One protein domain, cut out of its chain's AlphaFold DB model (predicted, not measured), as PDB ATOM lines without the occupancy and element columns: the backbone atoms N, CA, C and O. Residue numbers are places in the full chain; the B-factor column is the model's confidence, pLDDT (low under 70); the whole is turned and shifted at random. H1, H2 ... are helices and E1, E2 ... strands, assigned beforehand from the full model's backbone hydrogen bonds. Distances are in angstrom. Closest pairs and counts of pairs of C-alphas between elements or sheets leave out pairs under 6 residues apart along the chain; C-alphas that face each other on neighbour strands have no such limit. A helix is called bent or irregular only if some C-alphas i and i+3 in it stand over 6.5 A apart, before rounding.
ATOM      1  N   CYS A  24     -17.441   2.890 182.606       96.44
ATOM      2  CA  CYS A  24     -16.946   3.673 181.470       96.44
ATOM      3  C   CYS A  24     -15.466   4.041 181.646       96.44
ATOM      4  O   CYS A  24     -14.703   3.941 180.689       96.44
ATOM      5  N   SER A  25     -15.042   4.427 182.852       97.06
ATOM      6  CA  SER A  25     -13.634   4.733 183.148       97.06
ATOM      7  C   SER A  25     -12.726   3.517 182.944       97.06
ATOM      8  O   SER A  25     -11.652   3.648 182.355       97.06
ATOM      9  N   ARG A  26     -13.180   2.319 183.332       97.31
ATOM     10  CA  ARG A  26     -12.480   1.055 183.056       97.31
ATOM     11  C   ARG A  26     -12.357   0.790 181.552       97.31
ATOM     12  O   ARG A  26     -11.266   0.482 181.079       97.31
ATOM     13  N   LEU A  27     -13.438   0.959 180.787       96.88
ATOM     14  CA  LEU A  27     -13.418   0.791 179.325       96.88
ATOM     15  C   LEU A  27     -12.495   1.810 178.633       96.88
ATOM     16  O   LEU A  27     -11.766   1.454 177.708       96.88
ATOM     17  N   ILE A  28     -12.470   3.058 179.110       97.44
ATOM     18  CA  ILE A  28     -11.529   4.088 178.644       97.44
ATOM     19  C   ILE A  28     -10.083   3.649 178.904       97.44
ATOM     20  O   ILE A  28      -9.242   3.791 178.018       97.44
ATOM     21  N   ALA A  29      -9.788   3.092 180.083       97.12
ATOM     22  CA  ALA A  29      -8.448   2.622 180.431       97.12
ATOM     23  C   ALA A  29      -7.972   1.458 179.542       97.12
ATOM     24  O   ALA A  29      -6.786   1.385 179.228       97.12
ATOM     25  N   MET A  30      -8.892   0.600 179.078       97.12
ATOM     26  CA  MET A  30      -8.588  -0.505 178.155       97.12
ATOM     27  C   MET A  30      -8.168  -0.039 176.753       97.12
ATOM     28  O   MET A  30      -7.508  -0.801 176.044       97.12
ATOM     29  N   LYS A  31      -8.561   1.178 176.339       96.69
ATOM     30  CA  LYS A  31      -8.160   1.822 175.071       96.69
ATOM     31  C   LYS A  31      -8.374   0.970 173.807       96.69
ATOM     32  O   LYS A  31      -7.654   1.131 172.825       96.69
ATOM     33  N   GLN A  32      -9.357   0.068 173.805       97.06
ATOM     34  CA  GLN A  32      -9.574  -0.851 172.678       97.06
ATOM     35  C   GLN A  32     -10.197  -0.153 171.469       97.06
ATOM     36  O   GLN A  32      -9.640  -0.195 170.378       97.06
ATOM     37  N   HIS A  33     -11.336   0.509 171.659       97.94
ATOM     38  CA  HIS A  33     -12.052   1.157 170.569       97.94
ATOM     39  C   HIS A  33     -12.731   2.444 171.033       97.94
ATOM     40  O   HIS A  33     -13.377   2.466 172.087       97.94
ATOM     41  N   LEU A  34     -12.605   3.494 170.224       97.88
ATOM     42  CA  LEU A  34     -13.290   4.770 170.407       97.88
ATOM     43  C   LEU A  34     -14.256   5.022 169.250       97.88
ATOM     44  O   LEU A  34     -13.840   5.165 168.104       97.88
ATOM     45  N   MET A  35     -15.538   5.156 169.565       98.00
ATOM     46  CA  MET A  35     -16.529   5.705 168.648       98.00
ATOM     47  C   MET A  35     -16.624   7.216 168.860       98.00
ATOM     48  O   MET A  35     -16.946   7.660 169.961       98.00
ATOM     49  N   VAL A  36     -16.387   8.014 167.824       97.75
ATOM     50  CA  VAL A  36     -16.539   9.475 167.880       97.75
ATOM     51  C   VAL A  36     -17.837   9.876 167.192       97.75
ATOM     52  O   VAL A  36     -17.955   9.765 165.973       97.75
ATOM     53  N   GLY A  37     -18.805  10.376 167.962       96.94
ATOM     54  CA  GLY A  37     -20.024  10.963 167.407       96.94
ATOM     55  C   GLY A  37     -19.772  12.380 166.895       96.94
ATOM     56  O   GLY A  37     -19.247  13.219 167.630       96.94
ATOM     57  N   ILE A  38     -20.160  12.670 165.653       96.00
ATOM     58  CA  ILE A  38     -20.130  14.031 165.101       96.00
ATOM     59  C   ILE A  38     -21.554  14.437 164.729       96.00
ATOM     60  O   ILE A  38     -22.114  13.977 163.733       96.00
ATOM     61  N   SER A  39     -22.130  15.346 165.517       91.06
ATOM     62  CA  SER A  39     -23.450  15.898 165.218       91.06
ATOM     63  C   SER A  39     -23.346  16.972 164.134       91.06
ATOM     64  O   SER A  39     -22.561  17.919 164.276       91.06
ATOM     65  N   PRO A  40     -24.182  16.919 163.086       90.75
ATOM     66  CA  PRO A  40     -24.297  18.006 162.130       90.75
ATOM     67  C   PRO A  40     -24.868  19.257 162.809       90.75
ATOM     68  O   PRO A  40     -25.584  19.180 163.808       90.75
ATOM     69  N   PHE A  41     -24.544  20.425 162.251       88.19
ATOM     70  CA  PHE A  41     -25.026  21.749 162.684       88.19
ATOM     71  C   PHE A  41     -24.636  22.212 164.089       88.19
ATOM     72  O   PHE A  41     -25.032  23.304 164.508       88.19
ATOM     73  N   ASN A  42     -23.841  21.422 164.798       88.50
ATOM     74  CA  ASN A  42     -23.262  21.808 166.064       88.50
ATOM     75  C   ASN A  42     -21.954  22.570 165.802       88.50
ATOM     76  O   ASN A  42     -21.014  22.055 165.193       88.50
ATOM     77  N   SER A  43     -21.910  23.825 166.253       86.62
ATOM     78  CA  SER A  43     -20.807  24.757 165.989       86.62
ATOM     79  C   SER A  43     -19.463  24.296 166.556       86.62
ATOM     80  O   SER A  43     -18.422  24.781 166.109       86.62
ATOM     81  N   ARG A  44     -19.455  23.342 167.496       89.88
ATOM     82  CA  ARG A  44     -18.228  22.749 168.032       89.88
ATOM     83  C   ARG A  44     -17.433  21.999 166.963       89.88
ATOM     84  O   ARG A  44     -16.205  22.090 166.956       89.88
ATOM     85  N   PHE A  45     -18.106  21.318 166.034       93.50
ATOM     86  CA  PHE A  45     -17.494  20.469 165.003       93.50
ATOM     87  C   PHE A  45     -16.968  21.267 163.797       93.50
ATOM     88  O   PHE A  45     -17.331  21.053 162.632       93.50
ATOM     89  N   SER A  46     -16.069  22.206 164.096       94.12
ATOM     90  CA  SER A  46     -15.204  22.861 163.114       94.12
ATOM     91  C   SER A  46     -14.193  21.873 162.519       94.12
ATOM     92  O   SER A  46     -13.899  20.840 163.116       94.12
ATOM     93  N   GLU A  47     -13.626  22.201 161.354       95.62
ATOM     94  CA  GLU A  47     -12.566  21.394 160.728       95.62
ATOM     95  C   GLU A  47     -11.378  21.169 161.661       95.62
ATOM     96  O   GLU A  47     -10.931  20.033 161.823       95.62
ATOM     97  N   LYS A  48     -10.937  22.237 162.340       94.00
ATOM     98  CA  LYS A  48      -9.896  22.159 163.363       94.00
ATOM     99  C   LYS A  48     -10.293  21.155 164.444       94.00
ATOM    100  O   LYS A  48      -9.602  20.166 164.616       94.00
ATOM    101  N   TYR A  49     -11.440  21.342 165.096       95.38
ATOM    102  CA  TYR A  49     -11.867  20.466 166.192       95.38
ATOM    103  C   TYR A  49     -11.975  18.987 165.787       95.38
ATOM    104  O   TYR A  49     -11.481  18.124 166.507       95.38
ATOM    105  N   ILE A  50     -12.586  18.694 164.631       96.44
ATOM    106  CA  ILE A  50     -12.714  17.322 164.112       96.44
ATOM    107  C   ILE A  50     -11.329  16.706 163.890       96.44
ATOM    108  O   ILE A  50     -11.075  15.589 164.329       96.44
ATOM    109  N   THR A  51     -10.426  17.449 163.247       95.44
ATOM    110  CA  THR A  51      -9.057  16.995 162.971       95.44
ATOM    111  C   THR A  51      -8.303  16.685 164.257       95.44
ATOM    112  O   THR A  51      -7.738  15.604 164.403       95.44
ATOM    113  N   GLU A  52      -8.339  17.604 165.220       94.62
ATOM    114  CA  GLU A  52      -7.657  17.439 166.501       94.62
ATOM    115  C   GLU A  52      -8.208  16.239 167.283       94.62
ATOM    116  O   GLU A  52      -7.431  15.454 167.828       94.62
ATOM    117  N   LEU A  53      -9.535  16.070 167.310       95.75
ATOM    118  CA  LEU A  53     -10.207  14.986 168.029       95.75
ATOM    119  C   LEU A  53      -9.875  13.614 167.436       95.75
ATOM    120  O   LEU A  53      -9.587  12.678 168.181       95.75
ATOM    121  N   ILE A  54      -9.882  13.495 166.109       95.69
ATOM    122  CA  ILE A  54      -9.582  12.237 165.415       95.69
ATOM    123  C   ILE A  54      -8.111  11.866 165.585       95.69
ATOM    124  O   ILE A  54      -7.815  10.734 165.960       95.69
ATOM    125  N   CYS A  55      -7.192  12.816 165.395       93.88
ATOM    126  CA  CYS A  55      -5.763  12.577 165.606       93.88
ATOM    127  C   CYS A  55      -5.458  12.196 167.063       93.88
ATOM    128  O   CYS A  55      -4.665  11.289 167.318       93.88
ATOM    129  N   TRP A  56      -6.106  12.851 168.031       95.12
ATOM    130  CA  TRP A  56      -5.993  12.475 169.440       95.12
ATOM    131  C   TRP A  56      -6.537  11.065 169.699       95.12
ATOM    132  O   TRP A  56      -5.861  10.267 170.348       95.12
ATOM    133  N   GLY A  57      -7.720  10.740 169.172       95.25
ATOM    134  CA  GLY A  57      -8.358   9.436 169.344       95.25
ATOM    135  C   GLY A  57      -7.505   8.309 168.771       95.25
ATOM    136  O   GLY A  57      -7.211   7.350 169.483       95.25
ATOM    137  N   ALA A  58      -7.025   8.474 167.535       94.81
ATOM    138  CA  ALA A  58      -6.163   7.515 166.844       94.81
ATOM    139  C   ALA A  58      -4.840   7.266 167.585       94.81
ATOM    140  O   ALA A  58      -4.326   6.157 167.572       94.81
ATOM    141  N   LYS A  59      -4.300   8.279 168.277       93.19
ATOM    142  CA  LYS A  59      -3.090   8.139 169.107       93.19
ATOM    143  C   LYS A  59      -3.358   7.449 170.453       93.19
ATOM    144  O   LYS A  59      -2.428   6.974 171.101       93.19
ATOM    145  N   LYS A  60      -4.598   7.480 170.953       94.06
ATOM    146  CA  LYS A  60      -4.945   7.024 172.312       94.06
ATOM    147  C   LYS A  60      -5.633   5.667 172.355       94.06
ATOM    148  O   LYS A  60      -5.542   5.023 173.396       94.06
ATOM    149  N   PHE A  61      -6.301   5.257 171.284       96.25
ATOM    150  CA  PHE A  61      -7.066   4.017 171.199       96.25
ATOM    151  C   PHE A  61      -6.540   3.136 170.069       96.25
ATOM    152  O   PHE A  61      -6.057   3.640 169.061       96.25
ATOM    153  N   LYS A  62      -6.651   1.815 170.238       96.06
ATOM    154  CA  LYS A  62      -6.174   0.829 169.261       96.06
ATOM    155  C   LYS A  62      -6.914   0.924 167.928       96.06
ATOM    156  O   LYS A  62      -6.281   0.699 166.902       96.06
ATOM    157  N   ASP A  63      -8.213   1.211 167.955       96.44
ATOM    158  CA  ASP A  63      -9.055   1.456 166.782       96.44
ATOM    159  C   ASP A  63     -10.002   2.634 167.066       96.44
ATOM    160  O   ASP A  63     -10.435   2.834 168.208       96.44
ATOM    161  N   ILE A  64     -10.365   3.389 166.028       97.12
ATOM    162  CA  ILE A  64     -11.403   4.419 166.116       97.12
ATOM    163  C   ILE A  64     -12.371   4.310 164.937       97.12
ATOM    164  O   ILE A  64     -11.958   3.993 163.822       97.12
ATOM    165  N   ASP A  65     -13.631   4.651 165.174       97.81
ATOM    166  CA  ASP A  65     -14.657   4.810 164.144       97.81
ATOM    167  C   ASP A  65     -15.417   6.126 164.366       97.81
ATOM    168  O   ASP A  65     -15.524   6.625 165.490       97.81
ATOM    169  N   ILE A  66     -15.936   6.705 163.283       98.12
ATOM    170  CA  ILE A  66     -16.663   7.978 163.294       98.12
ATOM    171  C   ILE A  66     -18.130   7.714 162.991       98.12
ATOM    172  O   ILE A  66     -18.447   7.185 161.928       98.12
ATOM    173  N   LEU A  67     -19.021   8.124 163.889       98.00
ATOM    174  CA  LEU A  67     -20.464   7.997 163.724       98.00
ATOM    175  C   LEU A  67     -21.060   9.304 163.202       98.00
ATOM    176  O   LEU A  67     -20.895  10.362 163.818       98.00
ATOM    177  N   LEU A  68     -21.786   9.208 162.091       97.62
ATOM    178  CA  LEU A  68     -22.571  10.283 161.503       97.62
ATOM    179  C   LEU A  68     -24.043   9.866 161.392       97.62
ATOM    180  O   LEU A  68     -24.350   8.699 161.134       97.62
ATOM    181  N   PRO A  69     -24.982  10.811 161.523       95.88
ATOM    182  CA  PRO A  69     -26.333  10.570 161.055       95.88
ATOM    183  C   PRO A  69     -26.370  10.545 159.526       95.88
ATOM    184  O   PRO A  69     -25.659  11.295 158.850       95.88
ATOM    185  N   ASP A  70     -27.269   9.733 158.977       94.69
ATOM    186  CA  ASP A  70     -27.601   9.793 157.559       94.69
ATOM    187  C   ASP A  70     -28.418  11.060 157.227       94.69
ATOM    188  O   ASP A  70     -28.858  11.799 158.113       94.69
ATOM    189  N   ILE A  71     -28.618  11.322 155.931       93.94
ATOM    190  CA  ILE A  71     -29.329  12.520 155.462       93.94
ATOM    191  C   ILE A  71     -30.747  12.588 156.036       93.94
ATOM    192  O   ILE A  71     -31.154  13.665 156.464       93.94
ATOM    193  N   GLU A  72     -31.493  11.483 156.060       92.88
ATOM    194  CA  GLU A  72     -32.889  11.483 156.515       92.88
ATOM    195  C   GLU A  72     -32.952  11.809 158.004       92.88
ATOM    196  O   GLU A  72     -33.678  12.721 158.399       92.88
ATOM    197  N   SER A  73     -32.117  11.144 158.807       93.25
ATOM    198  CA  SER A  73     -32.014  11.405 160.245       93.25
ATOM    199  C   SER A  73     -31.624  12.860 160.519       93.25
ATOM    200  O   SER A  73     -32.307  13.566 161.256       93.25
ATOM    201  N   ALA A  74     -30.558  13.360 159.893       92.56
ATOM    202  CA  ALA A  74     -30.091  14.729 160.114       92.56
ATOM    203  C   ALA A  74     -31.085  15.798 159.617       92.56
ATOM    204  O   ALA A  74     -31.148  16.890 160.189       92.56
ATOM    205  N   MET A  75     -31.884  15.497 158.586       92.44
ATOM    206  CA  MET A  75     -32.936  16.393 158.099       92.44
ATOM    207  C   MET A  75     -34.015  16.650 159.149       92.44
ATOM    208  O   MET A  75     -34.543  17.765 159.170       92.44
ATOM    209  N   LEU A  76     -34.312  15.685 160.028       90.31
ATOM    210  CA  LEU A  76     -35.300  15.840 161.104       90.31
ATOM    211  C   LEU A  76     -34.992  17.053 161.986       90.31
ATOM    212  O   LEU A  76     -35.899  17.802 162.333       90.31
ATOM    213  N   LEU A  77     -33.710  17.320 162.257       87.56
ATOM    214  CA  LEU A  77     -33.278  18.472 163.055       87.56
ATOM    215  C   LEU A  77     -33.587  19.818 162.379       87.56
ATOM    216  O   LEU A  77     -33.811  20.819 163.055       87.56
ATOM    217  N   ILE A  78     -33.590  19.864 161.040       85.75
ATOM    218  CA  ILE A  78     -33.917  21.079 160.279       85.75
ATOM    219  C   ILE A  78     -35.426  21.202 160.049       85.75
ATOM    220  O   ILE A  78     -35.963  22.310 160.077       85.75
ATOM    221  N   LEU A  79     -36.108  20.085 159.801       87.12
ATOM    222  CA  LEU A  79     -37.563  20.045 159.652       87.12
ATOM    223  C   LEU A  79     -38.247  20.479 160.945       87.12
ATOM    224  O   LEU A  79     -39.115  21.347 160.906       87.12
ATOM    225  N   ALA A  80     -37.775  19.966 162.083       83.56
ATOM    226  CA  ALA A  80     -38.264  20.352 163.398       83.56
ATOM    227  C   ALA A  80     -38.103  21.853 163.668       83.56
ATOM    228  O   ALA A  80     -38.848  22.386 164.469       83.56
ATOM    229  N   SER A  81     -37.200  22.566 162.980       74.69
ATOM    230  CA  SER A  81     -37.051  24.022 163.101       74.69
ATOM    231  C   SER A  81     -37.984  24.824 162.168       74.69
ATOM    232  O   SER A  81     -37.679  25.978 161.858       74.69
ATOM    233  N   GLY A  82     -39.032  24.208 161.609       77.69
ATOM    234  CA  GLY A  82     -40.005  24.857 160.715       77.69
ATOM    235  C   GLY A  82     -39.528  25.081 159.271       77.69
ATOM    236  O   GLY A  82     -40.125  25.853 158.524       77.69
ATOM    237  N   SER A  83     -38.431  24.449 158.837       81.75
ATOM    238  CA  SER A  83     -37.954  24.589 157.451       81.75
ATOM    239  C   SER A  83     -38.710  23.684 156.476       81.75
ATOM    240  O   SER A  83     -39.063  22.557 156.799       81.75
ATOM    241  N   THR A  84     -38.835  24.116 155.216       87.94
ATOM    242  CA  THR A  84     -39.360  23.256 154.142       87.94
ATOM    243  C   THR A  84     -38.449  22.053 153.869       87.94
ATOM    244  O   THR A  84     -37.224  22.142 154.013       87.94
ATOM    245  N   LYS A  85     -39.025  20.947 153.376       89.38
ATOM    246  CA  LYS A  85     -38.287  19.718 153.024       89.38
ATOM    247  C   LYS A  85     -37.110  19.974 152.080       89.38
ATOM    248  O   LYS A  85     -35.995  19.555 152.375       89.38
ATOM    249  N   ALA A  86     -37.316  20.743 151.010       91.69
ATOM    250  CA  ALA A  86     -36.254  21.079 150.057       91.69
ATOM    251  C   ALA A  86     -35.101  21.873 150.709       91.69
ATOM    252  O   ALA A  86     -33.921  21.636 150.435       91.69
ATOM    253  N   LYS A  87     -35.419  22.807 151.619       89.00
ATOM    254  CA  LYS A  87     -34.411  23.574 152.367       89.00
ATOM    255  C   LYS A  87     -33.659  22.681 153.355       89.00
ATOM    256  O   LYS A  87     -32.435  22.822 153.457       89.00
ATOM    257  N   ALA A  88     -34.366  21.789 154.047       89.94
ATOM    258  CA  ALA A  88     -33.792  20.819 154.972       89.94
ATOM    259  C   ALA A  88     -32.824  19.872 154.258       89.94
ATOM    260  O   ALA A  88     -31.675  19.736 154.675       89.94
ATOM    261  N   GLU A  89     -33.230  19.309 153.125       93.56
ATOM    262  CA  GLU A  89     -32.403  18.404 152.330       93.56
ATOM    263  C   GLU A  89     -31.123  19.087 151.839       93.56
ATOM    264  O   GLU A  89     -30.017  18.609 152.099       93.56
ATOM    265  N   ARG A  90     -31.249  20.257 151.198       93.88
ATOM    266  CA  ARG A  90     -30.094  21.004 150.679       93.88
ATOM    267  C   ARG A  90     -29.101  21.367 151.784       93.88
ATOM    268  O   ARG A  90     -27.892  21.220 151.600       93.88
ATOM    269  N   LYS A  91     -29.592  21.861 152.926       91.50
ATOM    270  CA  LYS A  91     -28.733  22.227 154.065       91.50
ATOM    271  C   LYS A  91     -28.057  21.000 154.679       91.50
ATOM    272  O   LYS A  91     -26.873  21.079 154.992       91.50
ATOM    273  N   THR A  92     -28.777  19.890 154.804       94.00
ATOM    274  CA  THR A  92     -28.247  18.643 155.368       94.00
ATOM    275  C   THR A  92     -27.177  18.034 154.483       94.00
ATOM    276  O   THR A  92     -26.073  17.780 154.959       94.00
ATOM    277  N   LYS A  93     -27.440  17.917 153.177       96.44
ATOM    278  CA  LYS A  93     -26.441  17.474 152.195       96.44
ATOM    279  C   LYS A  93     -25.181  18.334 152.255       96.44
ATOM    280  O   LYS A  93     -24.080  17.799 152.322       96.44
ATOM    281  N   LYS A  94     -25.329  19.665 152.282       96.06
ATOM    282  CA  LYS A  94     -24.186  20.587 152.375       96.06
ATOM    283  C   LYS A  94     -23.348  20.333 153.632       96.06
ATOM    284  O   LYS A  94     -22.125  20.287 153.534       96.06
ATOM    285  N   GLU A  95     -23.992  20.182 154.785       95.50
ATOM    286  CA  GLU A  95     -23.290  20.019 156.060       95.50
ATOM    287  C   GLU A  95     -22.624  18.647 156.201       95.50
ATOM    288  O   GLU A  95     -21.447  18.575 156.553       95.50
ATOM    289  N   LEU A  96     -23.317  17.562 155.850       96.69
ATOM    290  CA  LEU A  96     -22.719  16.225 155.872       96.69
ATOM    291  C   LEU A  96     -21.569  16.113 154.862       96.69
ATOM    292  O   LEU A  96     -20.523  15.556 155.191       96.69
ATOM    293  N   ASN A  97     -21.690  16.719 153.676       97.81
ATOM    294  CA  ASN A  97     -20.593  16.763 152.704       97.81
ATOM    295  C   ASN A  97     -19.390  17.565 153.218       97.81
ATOM    296  O   ASN A  97     -18.251  17.183 152.955       97.81
ATOM    297  N   ARG A  98     -19.618  18.657 153.964       97.69
ATOM    298  CA  ARG A  98     -18.542  19.410 154.628       97.69
ATOM    299  C   ARG A  98     -17.795  18.513 155.615       97.69
ATOM    300  O   ARG A  98     -16.573  18.441 155.543       97.69
ATOM    301  N   ILE A  99     -18.519  17.820 156.496       97.94
ATOM    302  CA  ILE A  99     -17.926  16.913 157.492       97.94
ATOM    303  C   ILE A  99     -17.159  15.787 156.793       97.94
ATOM    304  O   ILE A  99     -15.986  15.576 157.087       97.94
ATOM    305  N   ARG A 100     -17.761  15.116 155.807       97.94
ATOM    306  CA  ARG A 100     -17.096  14.037 155.060       97.94
ATOM    307  C   ARG A 100     -15.851  14.502 154.316       97.94
ATOM    308  O   ARG A 100     -14.874  13.766 154.285       97.94
ATOM    309  N   ARG A 101     -15.843  15.721 153.764       98.06
ATOM    310  CA  ARG A 101     -14.642  16.304 153.147       98.06
ATOM    311  C   ARG A 101     -13.516  16.486 154.162       98.06
ATOM    312  O   ARG A 101     -12.377  16.171 153.849       98.06
ATOM    313  N   ILE A 102     -13.834  16.951 155.369       97.94
ATOM    314  CA  ILE A 102     -12.852  17.064 156.456       97.94
ATOM    315  C   ILE A 102     -12.296  15.679 156.801       97.94
ATOM    316  O   ILE A 102     -11.084  15.504 156.831       97.94
ATOM    317  N   LEU A 103     -13.165  14.680 156.981       97.38
ATOM    318  CA  LEU A 103     -12.756  13.301 157.277       97.38
ATOM    319  C   LEU A 103     -11.876  12.705 156.165       97.38
ATOM    320  O   LEU A 103     -10.854  12.091 156.456       97.38
ATOM    321  N   TYR A 104     -12.226  12.944 154.900       96.31
ATOM    322  CA  TYR A 104     -11.425  12.548 153.742       96.31
ATOM    323  C   TYR A 104     -10.049  13.227 153.735       96.31
ATOM    324  O   TYR A 104      -9.033  12.574 153.510       96.31
ATOM    325  N   ASN A 105      -9.988  14.528 154.028       95.75
ATOM    326  CA  ASN A 105      -8.721  15.250 154.126       95.75
ATOM    327  C   ASN A 105      -7.844  14.690 155.248       95.75
ATOM    328  O   ASN A 105      -6.644  14.532 155.042       95.75
ATOM    329  N   ILE A 106      -8.434  14.350 156.400       95.06
ATOM    330  CA  ILE A 106      -7.706  13.722 157.507       95.06
ATOM    331  C   ILE A 106      -7.096  12.400 157.046       95.06
ATOM    332  O   ILE A 106      -5.901  12.191 157.230       95.06
ATOM    333  N   HIS A 107      -7.889  11.560 156.382       91.50
ATOM    334  CA  HIS A 107      -7.447  10.261 155.875       91.50
ATOM    335  C   HIS A 107      -6.241  10.362 154.928       91.50
ATOM    336  O   HIS A 107      -5.346   9.530 154.982       91.50
ATOM    337  N   ASN A 108      -6.205  11.393 154.078       91.44
ATOM    338  CA  ASN A 108      -5.156  11.554 153.065       91.44
ATOM    339  C   ASN A 108      -3.947  12.372 153.532       91.44
ATOM    340  O   ASN A 108      -2.866  12.246 152.965       91.44
ATOM    341  N   SER A 109      -4.138  13.271 154.499       90.38
ATOM    342  CA  SER A 109      -3.109  14.244 154.899       90.38
ATOM    343  C   SER A 109      -2.413  13.886 156.207       90.38
ATOM    344  O   SER A 109      -1.355  14.443 156.492       90.38
ATOM    345  N   TYR A 110      -2.990  12.991 157.012       88.38
ATOM    346  CA  TYR A 110      -2.427  12.583 158.295       88.38
ATOM    347  C   TYR A 110      -2.038  11.111 158.242       88.38
ATOM    348  O   TYR A 110      -2.847  10.254 157.898       88.38
ATOM    349  N   ASN A 111      -0.795  10.821 158.625       86.19
ATOM    350  CA  ASN A 111      -0.279   9.459 158.701       86.19
ATOM    351  C   ASN A 111      -0.779   8.778 159.984       86.19
ATOM    352  O   ASN A 111      -0.062   8.698 160.983       86.19
ATOM    353  N   LEU A 112      -2.050   8.379 159.990       87.88
ATOM    354  CA  LEU A 112      -2.635   7.606 161.083       87.88
ATOM    355  C   LEU A 112      -2.150   6.157 160.987       87.88
ATOM    356  O   LEU A 112      -2.178   5.571 159.909       87.88
ATOM    357  N   GLU A 113      -1.762   5.559 162.116       85.62
ATOM    358  CA  GLU A 113      -1.300   4.160 162.157       85.62
ATOM    359  C   GLU A 113      -2.349   3.178 161.620       85.62
ATOM    360  O   GLU A 113      -2.009   2.138 161.056       85.62
ATOM    361  N   LYS A 114      -3.634   3.514 161.785       87.75
ATOM    362  CA  LYS A 114      -4.751   2.761 161.230       87.75
ATOM    363  C   LYS A 114      -5.809   3.678 160.627       87.75
ATOM    364  O   LYS A 114      -6.103   4.731 161.202       87.75
ATOM    365  N   PRO A 115      -6.442   3.256 159.519       89.00
ATOM    366  CA  PRO A 115      -7.598   3.951 158.982       89.00
ATOM    367  C   PRO A 115      -8.793   3.828 159.935       89.00
ATOM    368  O   PRO A 115      -9.016   2.781 160.542       89.00
ATOM    369  N   PHE A 116      -9.593   4.886 160.016       95.25
ATOM    370  CA  PHE A 116     -10.895   4.868 160.682       95.25
ATOM    371  C   PHE A 116     -12.022   4.689 159.667       95.25
ATOM    372  O   PHE A 116     -11.884   5.086 158.504       95.25
ATOM    373  N   ARG A 117     -13.160   4.139 160.101       95.81
ATOM    374  CA  ARG A 117     -14.365   4.043 159.263       95.81
ATOM    375  C   ARG A 117     -15.312   5.198 159.552       95.81
ATOM    376  O   ARG A 117     -15.343   5.735 160.658       95.81
ATOM    377  N   ILE A 118     -16.102   5.562 158.547       97.19
ATOM    378  CA  ILE A 118     -17.230   6.482 158.697       97.19
ATOM    379  C   ILE A 118     -18.496   5.637 158.655       97.19
ATOM    380  O   ILE A 118     -18.756   4.963 157.657       97.19
ATOM    381  N   LEU A 119     -19.244   5.667 159.749       96.88
ATOM    382  CA  LEU A 119     -20.428   4.862 159.971       96.88
ATOM    383  C   LEU A 119     -21.657   5.760 159.967       96.88
ATOM    384  O   LEU A 119     -21.720   6.732 160.717       96.88
ATOM    385  N   ASP A 120     -22.627   5.426 159.127       95.88
ATOM    386  CA  ASP A 120     -23.900   6.132 159.044       95.88
ATOM    387  C   ASP A 120     -25.001   5.320 159.721       95.88
ATOM    388  O   ASP A 120     -25.048   4.098 159.574       95.88
ATOM    389  N   PHE A 121     -25.947   5.984 160.394       94.25
ATOM    390  CA  PHE A 121     -27.108   5.304 161.000       94.25
ATOM    391  C   PHE A 121     -27.825   4.384 160.001       94.25
ATOM    392  O   PHE A 121     -28.231   3.269 160.336       94.25
ATOM    393  N   SER A 122     -27.924   4.821 158.742       93.81
ATOM    394  CA  SER A 122     -28.569   4.072 157.664       93.81
ATOM    395  C   SER A 122     -27.950   2.695 157.404       93.81
ATOM    396  O   SER A 122     -28.683   1.785 157.017       93.81
ATOM    397  N   GLN A 123     -26.653   2.504 157.669       95.56
ATOM    398  CA  GLN A 123     -25.968   1.215 157.498       95.56
ATOM    399  C   GLN A 123     -26.465   0.151 158.487       95.56
ATOM    400  O   GLN A 123     -26.332  -1.041 158.224       95.56
ATOM    401  N   TYR A 124     -27.080   0.568 159.597       95.75
ATOM    402  CA  TYR A 124     -27.550  -0.318 160.663       95.75
ATOM    403  C   TYR A 124     -29.066  -0.519 160.655       95.75
ATOM    404  O   TYR A 124     -29.576  -1.287 161.466       95.75
ATOM    405  N   LYS A 125     -29.803   0.077 159.705       92.06
ATOM    406  CA  LYS A 125     -31.271  -0.062 159.611       92.06
ATOM    407  C   LYS A 125     -31.738  -1.522 159.536       92.06
ATOM    408  O   LYS A 125     -32.817  -1.834 160.030       92.06
ATOM    409  N   GLN A 126     -30.935  -2.408 158.939       94.94
ATOM    410  CA  GLN A 126     -31.230  -3.843 158.837       94.94
ATOM    411  C   GLN A 126     -30.546  -4.708 159.904       94.94
ATOM    412  O   GLN A 126     -30.752  -5.914 159.924       94.94
ATOM    413  N   ASN A 127     -29.759  -4.117 160.804       96.88
ATOM    414  CA  ASN A 127     -29.120  -4.850 161.890       96.88
ATOM    415  C   ASN A 127     -30.151  -5.171 162.986       96.88
ATOM    416  O   ASN A 127     -30.793  -4.271 163.526       96.88
ATOM    417  N   GLU A 128     -30.295  -6.448 163.337       97.12
ATOM    418  CA  GLU A 128     -31.307  -6.890 164.308       97.12
ATOM    419  C   GLU A 128     -31.071  -6.323 165.715       97.12
ATOM    420  O   GLU A 128     -32.013  -5.869 166.364       97.12
ATOM    421  N   ASN A 129     -29.816  -6.225 166.166       97.38
ATOM    422  CA  ASN A 129     -29.502  -5.610 167.460       97.38
ATOM    423  C   ASN A 129     -29.864  -4.119 167.472       97.38
ATOM    424  O   ASN A 129     -30.417  -3.627 168.454       97.38
ATOM    425  N   TYR A 130     -29.614  -3.407 166.370       97.81
ATOM    426  CA  TYR A 130     -30.031  -2.012 166.218       97.81
ATOM    427  C   TYR A 130     -31.557  -1.873 166.302       97.81
ATOM    428  O   TYR A 130     -32.048  -1.053 167.079       97.81
ATOM    429  N   LYS A 131     -32.310  -2.705 165.567       97.81
ATOM    430  CA  LYS A 131     -33.785  -2.710 165.591       97.81
ATOM    431  C   LYS A 131     -34.329  -2.980 166.994       97.81
ATOM    432  O   LYS A 131     -35.190  -2.236 167.459       97.81
ATOM    433  N   ILE A 132     -33.795  -3.986 167.688       97.88
ATOM    434  CA  ILE A 132     -34.205  -4.346 169.055       97.88
ATOM    435  C   ILE A 132     -33.958  -3.183 170.020       97.88
ATOM    436  O   ILE A 132     -34.847  -2.815 170.787       97.88
ATOM    437  N   LEU A 133     -32.761  -2.592 169.995       97.75
ATOM    438  CA  LEU A 133     -32.407  -1.487 170.891       97.75
ATOM    439  C   LEU A 133     -33.243  -0.238 170.606       97.75
ATOM    440  O   LEU A 133     -33.711   0.405 171.546       97.75
ATOM    441  N   LYS A 134     -33.477   0.076 169.327       97.44
ATOM    442  CA  LYS A 134     -34.335   1.192 168.923       97.44
ATOM    443  C   LYS A 134     -35.783   0.972 169.369       97.44
ATOM    444  O   LYS A 134     -36.364   1.878 169.956       97.44
ATOM    445  N   SER A 135     -36.345  -0.222 169.155       97.62
ATOM    446  CA  SER A 135     -37.704  -0.552 169.612       97.62
ATOM    447  C   SER A 135     -37.826  -0.395 171.123       97.62
ATOM    448  O   SER A 135     -38.725   0.294 171.589       97.62
ATOM    449  N   LYS A 136     -36.864  -0.924 171.892       97.56
ATOM    450  CA  LYS A 136     -36.841  -0.762 173.354       97.56
ATOM    451  C   LYS A 136     -36.823   0.704 173.779       97.56
ATOM    452  O   LYS A 136     -37.504   1.057 174.734       97.56
ATOM    453  N   ALA A 137     -36.060   1.552 173.090       96.69
ATOM    454  CA  ALA A 137     -36.043   2.985 173.370       96.69
ATOM    455  C   ALA A 137     -37.412   3.632 173.101       96.69
ATOM    456  O   ALA A 137     -37.894   4.397 173.932       96.69
ATOM    457  N   ILE A 138     -38.063   3.286 171.988       96.19
ATOM    458  CA  ILE A 138     -39.407   3.776 171.646       96.19
ATOM    459  C   ILE A 138     -40.447   3.308 172.675       96.19
ATOM    460  O   ILE A 138     -41.277   4.099 173.122       96.19
ATOM    461  N   ASP A 139     -40.399   2.043 173.085       97.31
ATOM    462  CA  ASP A 139     -41.340   1.483 174.057       97.31
ATOM    463  C   ASP A 139     -41.140   2.102 175.447       97.31
ATOM    464  O   ASP A 139     -42.110   2.473 176.112       97.31
ATOM    465  N   LEU A 140     -39.887   2.304 175.867       96.62
ATOM    466  CA  LEU A 140     -39.564   3.019 177.104       96.62
ATOM    467  C   LEU A 140     -40.005   4.479 177.053       96.62
ATOM    468  O   LEU A 140     -40.506   4.985 178.051       96.62
ATOM    469  N   TYR A 141     -39.870   5.152 175.910       95.06
ATOM    470  CA  TYR A 141     -40.354   6.523 175.742       95.06
ATOM    471  C   TYR A 141     -41.863   6.619 175.988       95.06
ATOM    472  O   TYR A 141     -42.316   7.520 176.683       95.06
ATOM    473  N   LYS A 142     -42.639   5.647 175.496       94.25
ATOM    474  CA  LYS A 142     -44.100   5.613 175.678       94.25
ATOM    475  C   LYS A 142     -44.537   5.245 177.097       94.25
ATOM    476  O   LYS A 142     -45.614   5.645 177.521       94.25
ATOM    477  N   THR A 143     -43.749   4.436 177.801       96.75
ATOM    478  CA  THR A 143     -44.164   3.807 179.071       96.75
ATOM    479  C   THR A 143     -43.492   4.400 180.308       96.75
ATOM    480  O   THR A 143     -43.961   4.177 181.422       96.75
ATOM    481  N   ASN A 144     -42.409   5.164 180.146       97.00
ATOM    482  CA  ASN A 144     -41.639   5.734 181.246       97.00
ATOM    483  C   ASN A 144     -41.522   7.257 181.106       97.00
ATOM    484  O   ASN A 144     -40.711   7.771 180.337       97.00
ATOM    485  N   GLN A 145     -42.279   7.972 181.940       94.25
ATOM    486  CA  GLN A 145     -42.334   9.435 181.945       94.25
ATOM    487  C   GLN A 145     -40.953  10.098 182.091       94.25
ATOM    488  O   GLN A 145     -40.626  11.017 181.346       94.25
ATOM    489  N   LYS A 146     -40.102   9.604 183.003       94.94
ATOM    490  CA  LYS A 146     -38.749  10.158 183.198       94.94
ATOM    491  C   LYS A 146     -37.885   9.995 181.952       94.94
ATOM    492  O   LYS A 146     -37.133  10.901 181.605       94.94
ATOM    493  N   PHE A 147     -37.960   8.840 181.294       93.56
ATOM    494  CA  PHE A 147     -37.219   8.610 180.058       93.56
ATOM    495  C   PHE A 147     -37.753   9.492 178.925       93.56
ATOM    496  O   PHE A 147     -36.956  10.107 178.218       93.56
ATOM    497  N   SER A 148     -39.079   9.635 178.821       91.50
ATOM    498  CA  SER A 148     -39.717  10.549 177.873       91.50
ATOM    499  C   SER A 148     -39.177  11.969 178.017       91.50
ATOM    500  O   SER A 148     -38.640  12.518 177.059       91.50
ATOM    501  N   GLU A 149     -39.222  12.536 179.224       89.81
ATOM    502  CA  GLU A 149     -38.743  13.896 179.508       89.81
ATOM    503  C   GLU A 149     -37.265  14.097 179.145       89.81
ATOM    504  O   GLU A 149     -36.885  15.140 178.601       89.81
ATOM    505  N   LEU A 150     -36.418  13.094 179.403       90.44
ATOM    506  CA  LEU A 150     -35.004  13.129 179.027       90.44
ATOM    507  C   LEU A 150     -34.818  13.133 177.507       90.44
ATOM    508  O   LEU A 150     -34.063  13.962 176.993       90.44
ATOM    509  N   CYS A 151     -35.516  12.260 176.779       90.88
ATOM    510  CA  CYS A 151     -35.442  12.215 175.321       90.88
ATOM    511  C   CYS A 151     -35.973  13.510 174.694       90.88
ATOM    512  O   CYS A 151     -35.326  14.062 173.805       90.88
ATOM    513  N   THR A 152     -37.086  14.047 175.200       86.62
ATOM    514  CA  THR A 152     -37.638  15.345 174.792       86.62
ATOM    515  C   THR A 152     -36.612  16.460 175.002       86.62
ATOM    516  O   THR A 152     -36.349  17.246 174.093       86.62
ATOM    517  N   LYS A 153     -35.955  16.504 176.168       85.94
ATOM    518  CA  LYS A 153     -34.902  17.488 176.455       85.94
ATOM    519  C   LYS A 153     -33.717  17.361 175.495       85.94
ATOM    520  O   LYS A 153     -33.228  18.383 175.013       85.94
ATOM    521  N   MET A 154     -33.264  16.142 175.202       87.25
ATOM    522  CA  MET A 154     -32.184  15.899 174.237       87.25
ATOM    523  C   MET A 154     -32.571  16.351 172.823       87.25
ATOM    524  O   MET A 154     -31.776  17.009 172.153       87.25
ATOM    525  N   SER A 155     -33.800  16.068 172.390       86.19
ATOM    526  CA  SER A 155     -34.332  16.505 171.093       86.19
ATOM    527  C   SER A 155     -34.360  18.039 170.993       86.19
ATOM    528  O   SER A 155     -33.817  18.607 170.040       86.19
ATOM    529  N   ILE A 156     -34.864  18.727 172.025       80.75
ATOM    530  CA  ILE A 156     -34.858  20.196 172.098       80.75
ATOM    531  C   ILE A 156     -33.427  20.740 172.052       80.75
ATOM    532  O   ILE A 156     -33.172  21.731 171.371       80.75
ATOM    533  N   GLN A 157     -32.473  20.110 172.741       81.50
ATOM    534  CA  GLN A 157     -31.065  20.520 172.698       81.50
ATOM    535  C   GLN A 157     -30.460  20.349 171.299       81.50
ATOM    536  O   GLN A 157     -29.814  21.278 170.811       81.50
ATOM    537  N   ALA A 158     -30.713  19.226 170.624       81.81
ATOM    538  CA  ALA A 158     -30.231  18.975 169.266       81.81
ATOM    539  C   ALA A 158     -30.769  20.020 168.269       81.81
ATOM    540  O   ALA A 158     -30.009  20.574 167.466       81.81
ATOM    541  N   VAL A 159     -32.054  20.379 168.378       79.12
ATOM    542  CA  VAL A 159     -32.667  21.464 167.588       79.12
ATOM    543  C   VAL A 159     -32.143  22.844 168.020       79.12
ATOM    544  O   VAL A 159     -31.852  23.702 167.185       79.12
ATOM    545  N   GLY A 160     -31.945  23.083 169.314       70.38
ATOM    546  CA  GLY A 160     -31.465  24.356 169.866       70.38
ATOM    547  C   GLY A 160     -30.018  24.684 169.483       70.38
ATOM    548  O   GLY A 160     -29.703  25.834 169.155       70.38
ATOM    549  N   CYS A 161     -29.140  23.677 169.430       68.38
ATOM    550  CA  CYS A 161     -27.795  23.795 168.859       68.38
ATOM    551  C   CYS A 161     -27.847  24.298 167.406       68.38
ATOM    552  O   CYS A 161     -26.975  25.067 166.984       68.38
ATOM    553  N   ARG A 162     -28.912  23.961 166.659       63.91
ATOM    554  CA  ARG A 162     -29.171  24.539 165.337       63.91
ATOM    555  C   ARG A 162     -29.692  25.968 165.410       63.91
ATOM    556  O   ARG A 162     -29.185  26.811 164.673       63.91
ATOM    557  N   ALA A 163     -30.680  26.266 166.248       58.84
ATOM    558  CA  ALA A 163     -31.282  27.600 166.312       58.84
ATOM    559  C   ALA A 163     -30.233  28.701 166.549       58.84
ATOM    560  O   ALA A 163     -30.212  29.707 165.832       58.84
ATOM    561  N   LYS A 164     -29.261  28.446 167.435       58.62
ATOM    562  CA  LYS A 164     -28.111  29.337 167.675       58.62
ATOM    563  C   LYS A 164     -27.206  29.508 166.449       58.62
ATOM    564  O   LYS A 164     -26.678  30.591 166.227       58.62
ATOM    565  N   SER A 165     -27.062  28.477 165.615       54.62
ATOM    566  CA  SER A 165     -26.315  28.549 164.351       54.62
ATOM    567  C   SER A 165     -27.143  29.080 163.163       54.62
ATOM    568  O   SER A 165     -26.606  29.198 162.059       54.62
ATOM    569  N   VAL A 166     -28.437  29.397 163.345       52.56
ATOM    570  CA  VAL A 166     -29.310  30.077 162.351       52.56
ATOM    571  C   VAL A 166     -29.746  31.478 162.793       52.56
ATOM    572  O   VAL A 166     -30.216  32.223 161.942       52.56
ATOM    573  N   LYS A 167     -29.558  31.863 164.064       55.06
ATOM    574  CA  LYS A 167     -30.169  33.057 164.683       55.06
ATOM    575  C   LYS A 167     -31.710  33.027 164.670       55.06
ATOM    576  O   LYS A 167     -32.329  34.046 164.395       55.06
ATOM    577  N   LEU A 168     -32.316  31.868 164.936       54.78
ATOM    578  CA  LEU A 168     -33.766  31.802 165.189       54.78
ATOM    579  C   LEU A 168     -34.072  32.391 166.577       54.78
ATOM    580  O   LEU A 168     -33.269  32.202 167.500       54.78
ATOM    581  N   SER A 169     -35.183  33.114 166.718       52.19
ATOM    582  CA  SER A 169     -35.604  33.707 167.992       52.19
ATOM    583  C   SER A 169     -36.144  32.644 168.957       52.19
ATOM    584  O   SER A 169     -36.490  31.525 168.573       52.19
ATOM    585  N   THR A 170     -36.198  32.973 170.249       50.22
ATOM    586  CA  THR A 170     -36.663  32.033 171.286       50.22
ATOM    587  C   THR A 170     -38.172  31.773 171.163       50.22
ATOM    588  O   THR A 170     -38.642  30.689 171.513       50.22
ATOM    589  N   GLU A 171     -38.926  32.733 170.620       48.22
ATOM    590  CA  GLU A 171     -40.354  32.611 170.316       48.22
ATOM    591  C   GLU A 171     -40.624  31.647 169.146       48.22
ATOM    592  O   GLU A 171     -41.561  30.856 169.222       48.22
ATOM    593  N   GLU A 172     -39.767  31.629 168.115       50.44
ATOM    594  CA  GLU A 172     -39.867  30.693 166.980       50.44
ATOM    595  C   GLU A 172     -39.641  29.232 167.405       50.44
ATOM    596  O   GLU A 172     -40.201  28.321 166.805       50.44
ATOM    597  N   ILE A 173     -38.854  28.996 168.463       52.53
ATOM    598  CA  ILE A 173     -38.587  27.655 169.012       52.53
ATOM    599  C   ILE A 173     -39.775  27.143 169.841       52.53
ATOM    600  O   ILE A 173     -40.071  25.950 169.820       52.53
ATOM    601  N   LYS A 174     -40.460  28.036 170.570       48.66
ATOM    602  CA  LYS A 174     -41.573  27.690 171.475       48.66
ATOM    603  C   LYS A 174     -42.881  27.341 170.757       48.66
ATOM    604  O   LYS A 174     -43.706  26.659 171.352       48.66
ATOM    605  N   GLY A 175     -43.078  27.808 169.523       46.09
ATOM    606  CA  GLY A 175     -44.308  27.586 168.746       46.09
ATOM    607  C   GLY A 175     -44.320  26.323 167.880       46.09
ATOM    608  O   GLY A 175     -45.286  26.084 167.165       46.09
ATOM    609  N   LEU A 176     -43.246  25.537 167.891       52.53
ATOM    610  CA  LEU A 176     -43.135  24.351 167.056       52.53
ATOM    611  C   LEU A 176     -43.583  23.115 167.842       52.53
ATOM    612  O   LEU A 176     -43.070  22.873 168.937       52.53
ATOM    613  N   GLU A 177     -44.411  22.267 167.225       52.53
ATOM    614  CA  GLU A 177     -44.530  20.829 167.536       52.53
ATOM    615  C   GLU A 177     -43.194  20.113 167.215       52.53
ATOM    616  O   GLU A 177     -43.071  19.240 166.361       52.53
ATOM    617  N   THR A 178     -42.122  20.593 167.845       56.44
ATOM    618  CA  THR A 178     -40.703  20.314 167.576       56.44
ATOM    619  C   THR A 178     -40.311  18.910 167.985       56.44
ATOM    620  O   THR A 178     -39.405  18.308 167.396       56.44
ATOM    621  N   THR A 179     -40.941  18.424 169.048       59.78
ATOM    622  CA  THR A 179     -40.523  17.229 169.763       59.78
ATOM    623  C   THR A 179     -40.820  15.983 168.952       59.78
ATOM    624  O   THR A 179     -39.908  15.188 168.767       59.78
ATOM    625  N   ASP A 180     -41.992  15.865 168.332       65.88
ATOM    626  CA  ASP A 180     -42.367  14.639 167.613       65.88
ATOM    627  C   ASP A 180     -41.526  14.403 166.352       65.88
ATOM    628  O   ASP A 180     -41.152  13.270 166.053       65.88
ATOM    629  N   ILE A 181     -41.140  15.462 165.632       72.94
ATOM    630  CA  ILE A 181     -40.309  15.319 164.423       72.94
ATOM    631  C   ILE A 181     -38.856  14.998 164.790       72.94
ATOM    632  O   ILE A 181     -38.204  14.196 164.121       72.94
ATOM    633  N   SER A 182     -38.316  15.633 165.833       80.94
ATOM    634  CA  SER A 182     -36.897  15.483 166.183       80.94
ATOM    635  C   SER A 182     -36.606  14.328 167.141       80.94
ATOM    636  O   SER A 182     -35.454  13.905 167.217       80.94
ATOM    637  N   ILE A 183     -37.604  13.763 167.830       90.25
ATOM    638  CA  ILE A 183     -37.394  12.621 168.733       90.25
ATOM    639  C   ILE A 183     -36.917  11.373 167.982       90.25
ATOM    640  O   ILE A 183     -36.089  10.622 168.490       90.25
ATOM    641  N   GLU A 184     -37.350  11.199 166.733       91.81
ATOM    642  CA  GLU A 184     -36.930  10.079 165.888       91.81
ATOM    643  C   GLU A 184     -35.413  10.101 165.621       91.81
ATOM    644  O   GLU A 184     -34.780   9.047 165.531       91.81
ATOM    645  N   TYR A 185     -34.792  11.289 165.591       92.56
ATOM    646  CA  TYR A 185     -33.331  11.413 165.543       92.56
ATOM    647  C   TYR A 185     -32.680  10.797 166.787       92.56
ATOM    648  O   TYR A 185     -31.720  10.039 166.664       92.56
ATOM    649  N   ILE A 186     -33.238  11.071 167.972       93.31
ATOM    650  CA  ILE A 186     -32.756  10.512 169.242       93.31
ATOM    651  C   ILE A 186     -32.892   8.988 169.224       93.31
ATOM    652  O   ILE A 186     -31.941   8.285 169.560       93.31
ATOM    653  N   PHE A 187     -34.021   8.449 168.760       94.94
ATOM    654  CA  PHE A 187     -34.209   6.997 168.669       94.94
ATOM    655  C   PHE A 187     -33.246   6.322 167.692       94.94
ATOM    656  O   PHE A 187     -32.837   5.187 167.935       94.94
ATOM    657  N   ASN A 188     -32.847   7.002 166.614       94.88
ATOM    658  CA  ASN A 188     -31.819   6.488 165.708       94.88
ATOM    659  C   ASN A 188     -30.415   6.494 166.333       94.88
ATOM    660  O   ASN A 188     -29.568   5.674 165.983       94.88
ATOM    661  N   GLU A 189     -30.161   7.395 167.275       94.75
ATOM    662  CA  GLU A 189     -28.852   7.558 167.899       94.75
ATOM    663  C   GLU A 189     -28.658   6.647 169.131       94.75
ATOM    664  O   GLU A 189     -27.572   6.091 169.335       94.75
ATOM    665  N   VAL A 190     -29.712   6.428 169.928       95.38
ATOM    666  CA  VAL A 190     -29.674   5.662 171.192       95.38
ATOM    667  C   VAL A 190     -28.983   4.292 171.085       95.38
ATOM    668  O   VAL A 190     -28.162   4.005 171.962       95.38
ATOM    669  N   PRO A 191     -29.227   3.445 170.059       97.00
ATOM    670  CA  PRO A 191     -28.579   2.135 169.951       97.00
ATOM    671  C   PRO A 191     -27.046   2.193 170.044       97.00
ATOM    672  O   PRO A 191     -26.428   1.329 170.674       97.00
ATOM    673  N   PHE A 192     -26.428   3.237 169.484       96.44
ATOM    674  CA  PHE A 192     -24.980   3.431 169.542       96.44
ATOM    675  C   PHE A 192     -24.513   3.825 170.949       96.44
ATOM    676  O   PHE A 192     -23.503   3.307 171.424       96.44
ATOM    677  N   TYR A 193     -25.265   4.663 171.665       94.00
ATOM    678  CA  TYR A 193     -24.926   5.046 173.042       94.00
ATOM    679  C   TYR A 193     -24.984   3.868 174.011       94.00
ATOM    680  O   TYR A 193     -24.145   3.771 174.906       94.00
ATOM    681  N   VAL A 194     -25.958   2.973 173.840       94.38
ATOM    682  CA  VAL A 194     -26.205   1.902 174.814       94.38
ATOM    683  C   VAL A 194     -25.407   0.635 174.533       94.38
ATOM    684  O   VAL A 194     -25.024  -0.049 175.480       94.38
ATOM    685  N   ASN A 195     -25.148   0.293 173.263       95.88
ATOM    686  CA  ASN A 195     -24.436  -0.944 172.939       95.88
ATOM    687  C   ASN A 195     -23.710  -0.920 171.580       95.88
ATOM    688  O   ASN A 195     -23.861  -1.827 170.762       95.88
ATOM    689  N   THR A 196     -22.856   0.088 171.356       96.56
ATOM    690  CA  THR A 196     -21.922   0.099 170.208       96.56
ATOM    691  C   THR A 196     -21.176  -1.236 169.995       96.56
ATOM    692  O   THR A 196     -21.095  -1.662 168.842       96.56
ATOM    693  N   PRO A 197     -20.631  -1.924 171.028       96.50
ATOM    694  CA  PRO A 197     -19.883  -3.170 170.825       96.50
ATOM    695  C   PRO A 197     -20.675  -4.239 170.062       96.50
ATOM    696  O   PRO A 197     -20.166  -4.819 169.104       96.50
ATOM    697  N   CYS A 198     -21.946  -4.429 170.422       95.94
ATOM    698  CA  CYS A 198     -22.837  -5.393 169.782       95.94
ATOM    699  C   CYS A 198     -23.196  -5.010 168.336       95.94
ATOM    700  O   CYS A 198     -23.354  -5.880 167.484       95.94
ATOM    701  N   LEU A 199     -23.284  -3.711 168.035       96.44
ATOM    702  CA  LEU A 199     -23.538  -3.236 166.671       96.44
ATOM    703  C   LEU A 199     -22.319  -3.427 165.761       96.44
ATOM    704  O   LEU A 199     -22.471  -3.700 164.573       96.44
ATOM    705  N   LEU A 200     -21.112  -3.280 166.310       95.00
ATOM    706  CA  LEU A 200     -19.863  -3.322 165.547       95.00
ATOM    707  C   LEU A 200     -19.137  -4.668 165.578       95.00
ATOM    708  O   LEU A 200     -18.055  -4.758 164.996       95.00
ATOM    709  N   ASN A 201     -19.689  -5.675 166.261       93.88
ATOM    710  CA  ASN A 201     -19.008  -6.935 166.572       93.88
ATOM    711  C   ASN A 201     -17.619  -6.692 167.190       93.88
ATOM    712  O   ASN A 201     -16.600  -7.200 166.720       93.88
ATOM    713  N   ARG A 202     -17.574  -5.858 168.233       94.56
ATOM    714  CA  ARG A 202     -16.361  -5.540 169.003       94.56
ATOM    715  C   ARG A 202     -16.520  -6.026 170.438       94.56
ATOM    716  O   ARG A 202     -17.619  -6.007 170.976       94.56
ATOM    717  N   GLU A 203     -15.411  -6.377 171.080       95.25
ATOM    718  CA  GLU A 203     -15.411  -6.772 172.497       95.25
ATOM    719  C   GLU A 203     -15.773  -5.609 173.427       95.25
ATOM    720  O   GLU A 203     -16.475  -5.778 174.421       95.25
ATOM    721  N   SER A 204     -15.290  -4.406 173.117       96.62
ATOM    722  CA  SER A 204     -15.575  -3.198 173.888       96.62
ATOM    723  C   SER A 204     -15.478  -1.953 173.016       96.62
ATOM    724  O   SER A 204     -14.831  -1.960 171.971       96.62
ATOM    725  N   SER A 205     -16.154  -0.886 173.435       97.69
ATOM    726  CA  SER A 205     -16.147   0.415 172.772       97.69
ATOM    727  C   SER A 205     -16.545   1.497 173.766       97.69
ATOM    728  O   SER A 205     -17.394   1.265 174.629       97.69
ATOM    729  N   VAL A 206     -15.971   2.685 173.612       97.44
ATOM    730  CA  VAL A 206     -16.419   3.905 174.284       97.44
ATOM    731  C   VAL A 206     -16.960   4.857 173.226       97.44
ATOM    732  O   VAL A 206     -16.242   5.180 172.283       97.44
ATOM    733  N   LEU A 207     -18.201   5.326 173.379       97.12
ATOM    734  CA  LEU A 207     -18.715   6.443 172.588       97.12
ATOM    735  C   LEU A 207     -18.309   7.755 173.259       97.12
ATOM    736  O   LEU A 207     -18.620   7.986 174.427       97.12
ATOM    737  N   ALA A 208     -17.593   8.600 172.523       96.00
ATOM    738  CA  ALA A 208     -17.159   9.911 172.969       96.00
ATOM    739  C   ALA A 208     -17.917  11.014 172.234       96.00
ATOM    740  O   ALA A 208     -18.043  11.019 171.007       96.00
ATOM    741  N   TYR A 209     -18.377  11.977 173.023       93.06
ATOM    742  CA  TYR A 209     -19.043  13.181 172.565       93.06
ATOM    743  C   TYR A 209     -18.671  14.339 173.496       93.06
ATOM    744  O   TYR A 209     -18.233  14.116 174.629       93.06
TER     745      TYR A 209
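AT A GLANCE: This is residues 24 to 209 of the 211 residues of the protein "Cyclodipeptide synthase" of Bartonella taylorii 8TBB (UniProt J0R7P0). A small twisted sheet of four parallel strands is sandwiched between helices, with H2 and H4 on one face and residues 189 to 200 of the kinked helix H9 on the other. The earlier residues of H9 belong to a second, helical part beyond the sheet, where H3, H6 and H7 pack on H9 and the short H8 lies at the far end. The printed part has 186 residues, with nine named helices and four named strands in the order H1 E1 H2 E2 H3 H4 E3 H5 H6 H7 H8 H9 E4, class mixed. The sheet order is E3 E2 E1 E4; the whole is compact, with a radius of gyration of the C-alphas of 16.9 A and spans of 49 by 37 by 29 A.

IN THESE COORDINATES: H1, residues 24 to 30, begins at C-alpha 24 (-16.946, 3.673, 181.470). E1 is residues 33 to 37, H2 47 to 60 and 20.0 A long, E2 63 to 68 and 17.0 A long, and H3 71 to 79. H4, residues 85 to 109, measures 35.7 A and begins at C-alpha 85 (-38.287, 19.718, 153.024). E3 is residues 117 to 120, H5 121 to 124, H6 128 to 143 and 22.3 A long, H7 145 to 166 and 31.3 A long, and H8 170 to 174. H9, residues 178 to 200, measures 31.6 A and is irregular, with C-alphas 194 and 197 9.0 A apart and a kink of 70 degrees near residue 194. E4, residues 206 to 208, ends at C-alpha 208 (-17.159, 9.911, 172.969).

HOW THE PARTS SIT: Across the sheet, N 66 and O 117 of E2 and E3 are 2.9 A apart, N 36 and O 65 of E1 and E2 2.8 A, and N 35 and O 206 of E1 and E4 2.8 A, each within hydrogen-bond range. There are three layers, helices on both faces of the sheet: H1, H2 and H4 on one, H9 on the other. H2 has a height over the sheet of 10.1 A and H9 of 9.7 A. E1, H2, E2 and E2, H3 H4, E3 are strand-helix-strand units, parallel neighbour strands joined through helices, with right-handed crossovers. H1 comes closest to E4 at the C-alphas of Ile 28 and Val 206, 6.6 A. H2 touches H4 at a steep tilt of 49 degrees, closest at the C-alphas of Glu 47 and Ile 102, 6.1 A. H9, the hub, touches H3 at a shallow tilt of 32 degrees, opposite ways, with the C-alphas of Leu 76 and Ser 182 closest at 5.3 A. It touches H6 at the C-alphas of Leu 133 and Pro 191, 5.4 A, and H7, about perpendicular at 74 degrees, at Ser 155 and Ile 183, 5.5 A. H5 and H9 only just touch, with 3 pairs of C-alphas within 8 A. Every O i to N i+4 pair is within hydrogen-bond range in H1, H2, H4, H6 and H8, against 3 of 5 in H3, 16 of 18 in H7 and 11 of 19 in H9; H5 is too short for such a pair.

THE WHOLE: The C-alphas of Glu 113 and Gly 175 are the two farthest apart, 49.4 A. The printed part has no cut and no long link. Mean pLDDT of the printed part is 89.2; residues 161 to 180 are under 70.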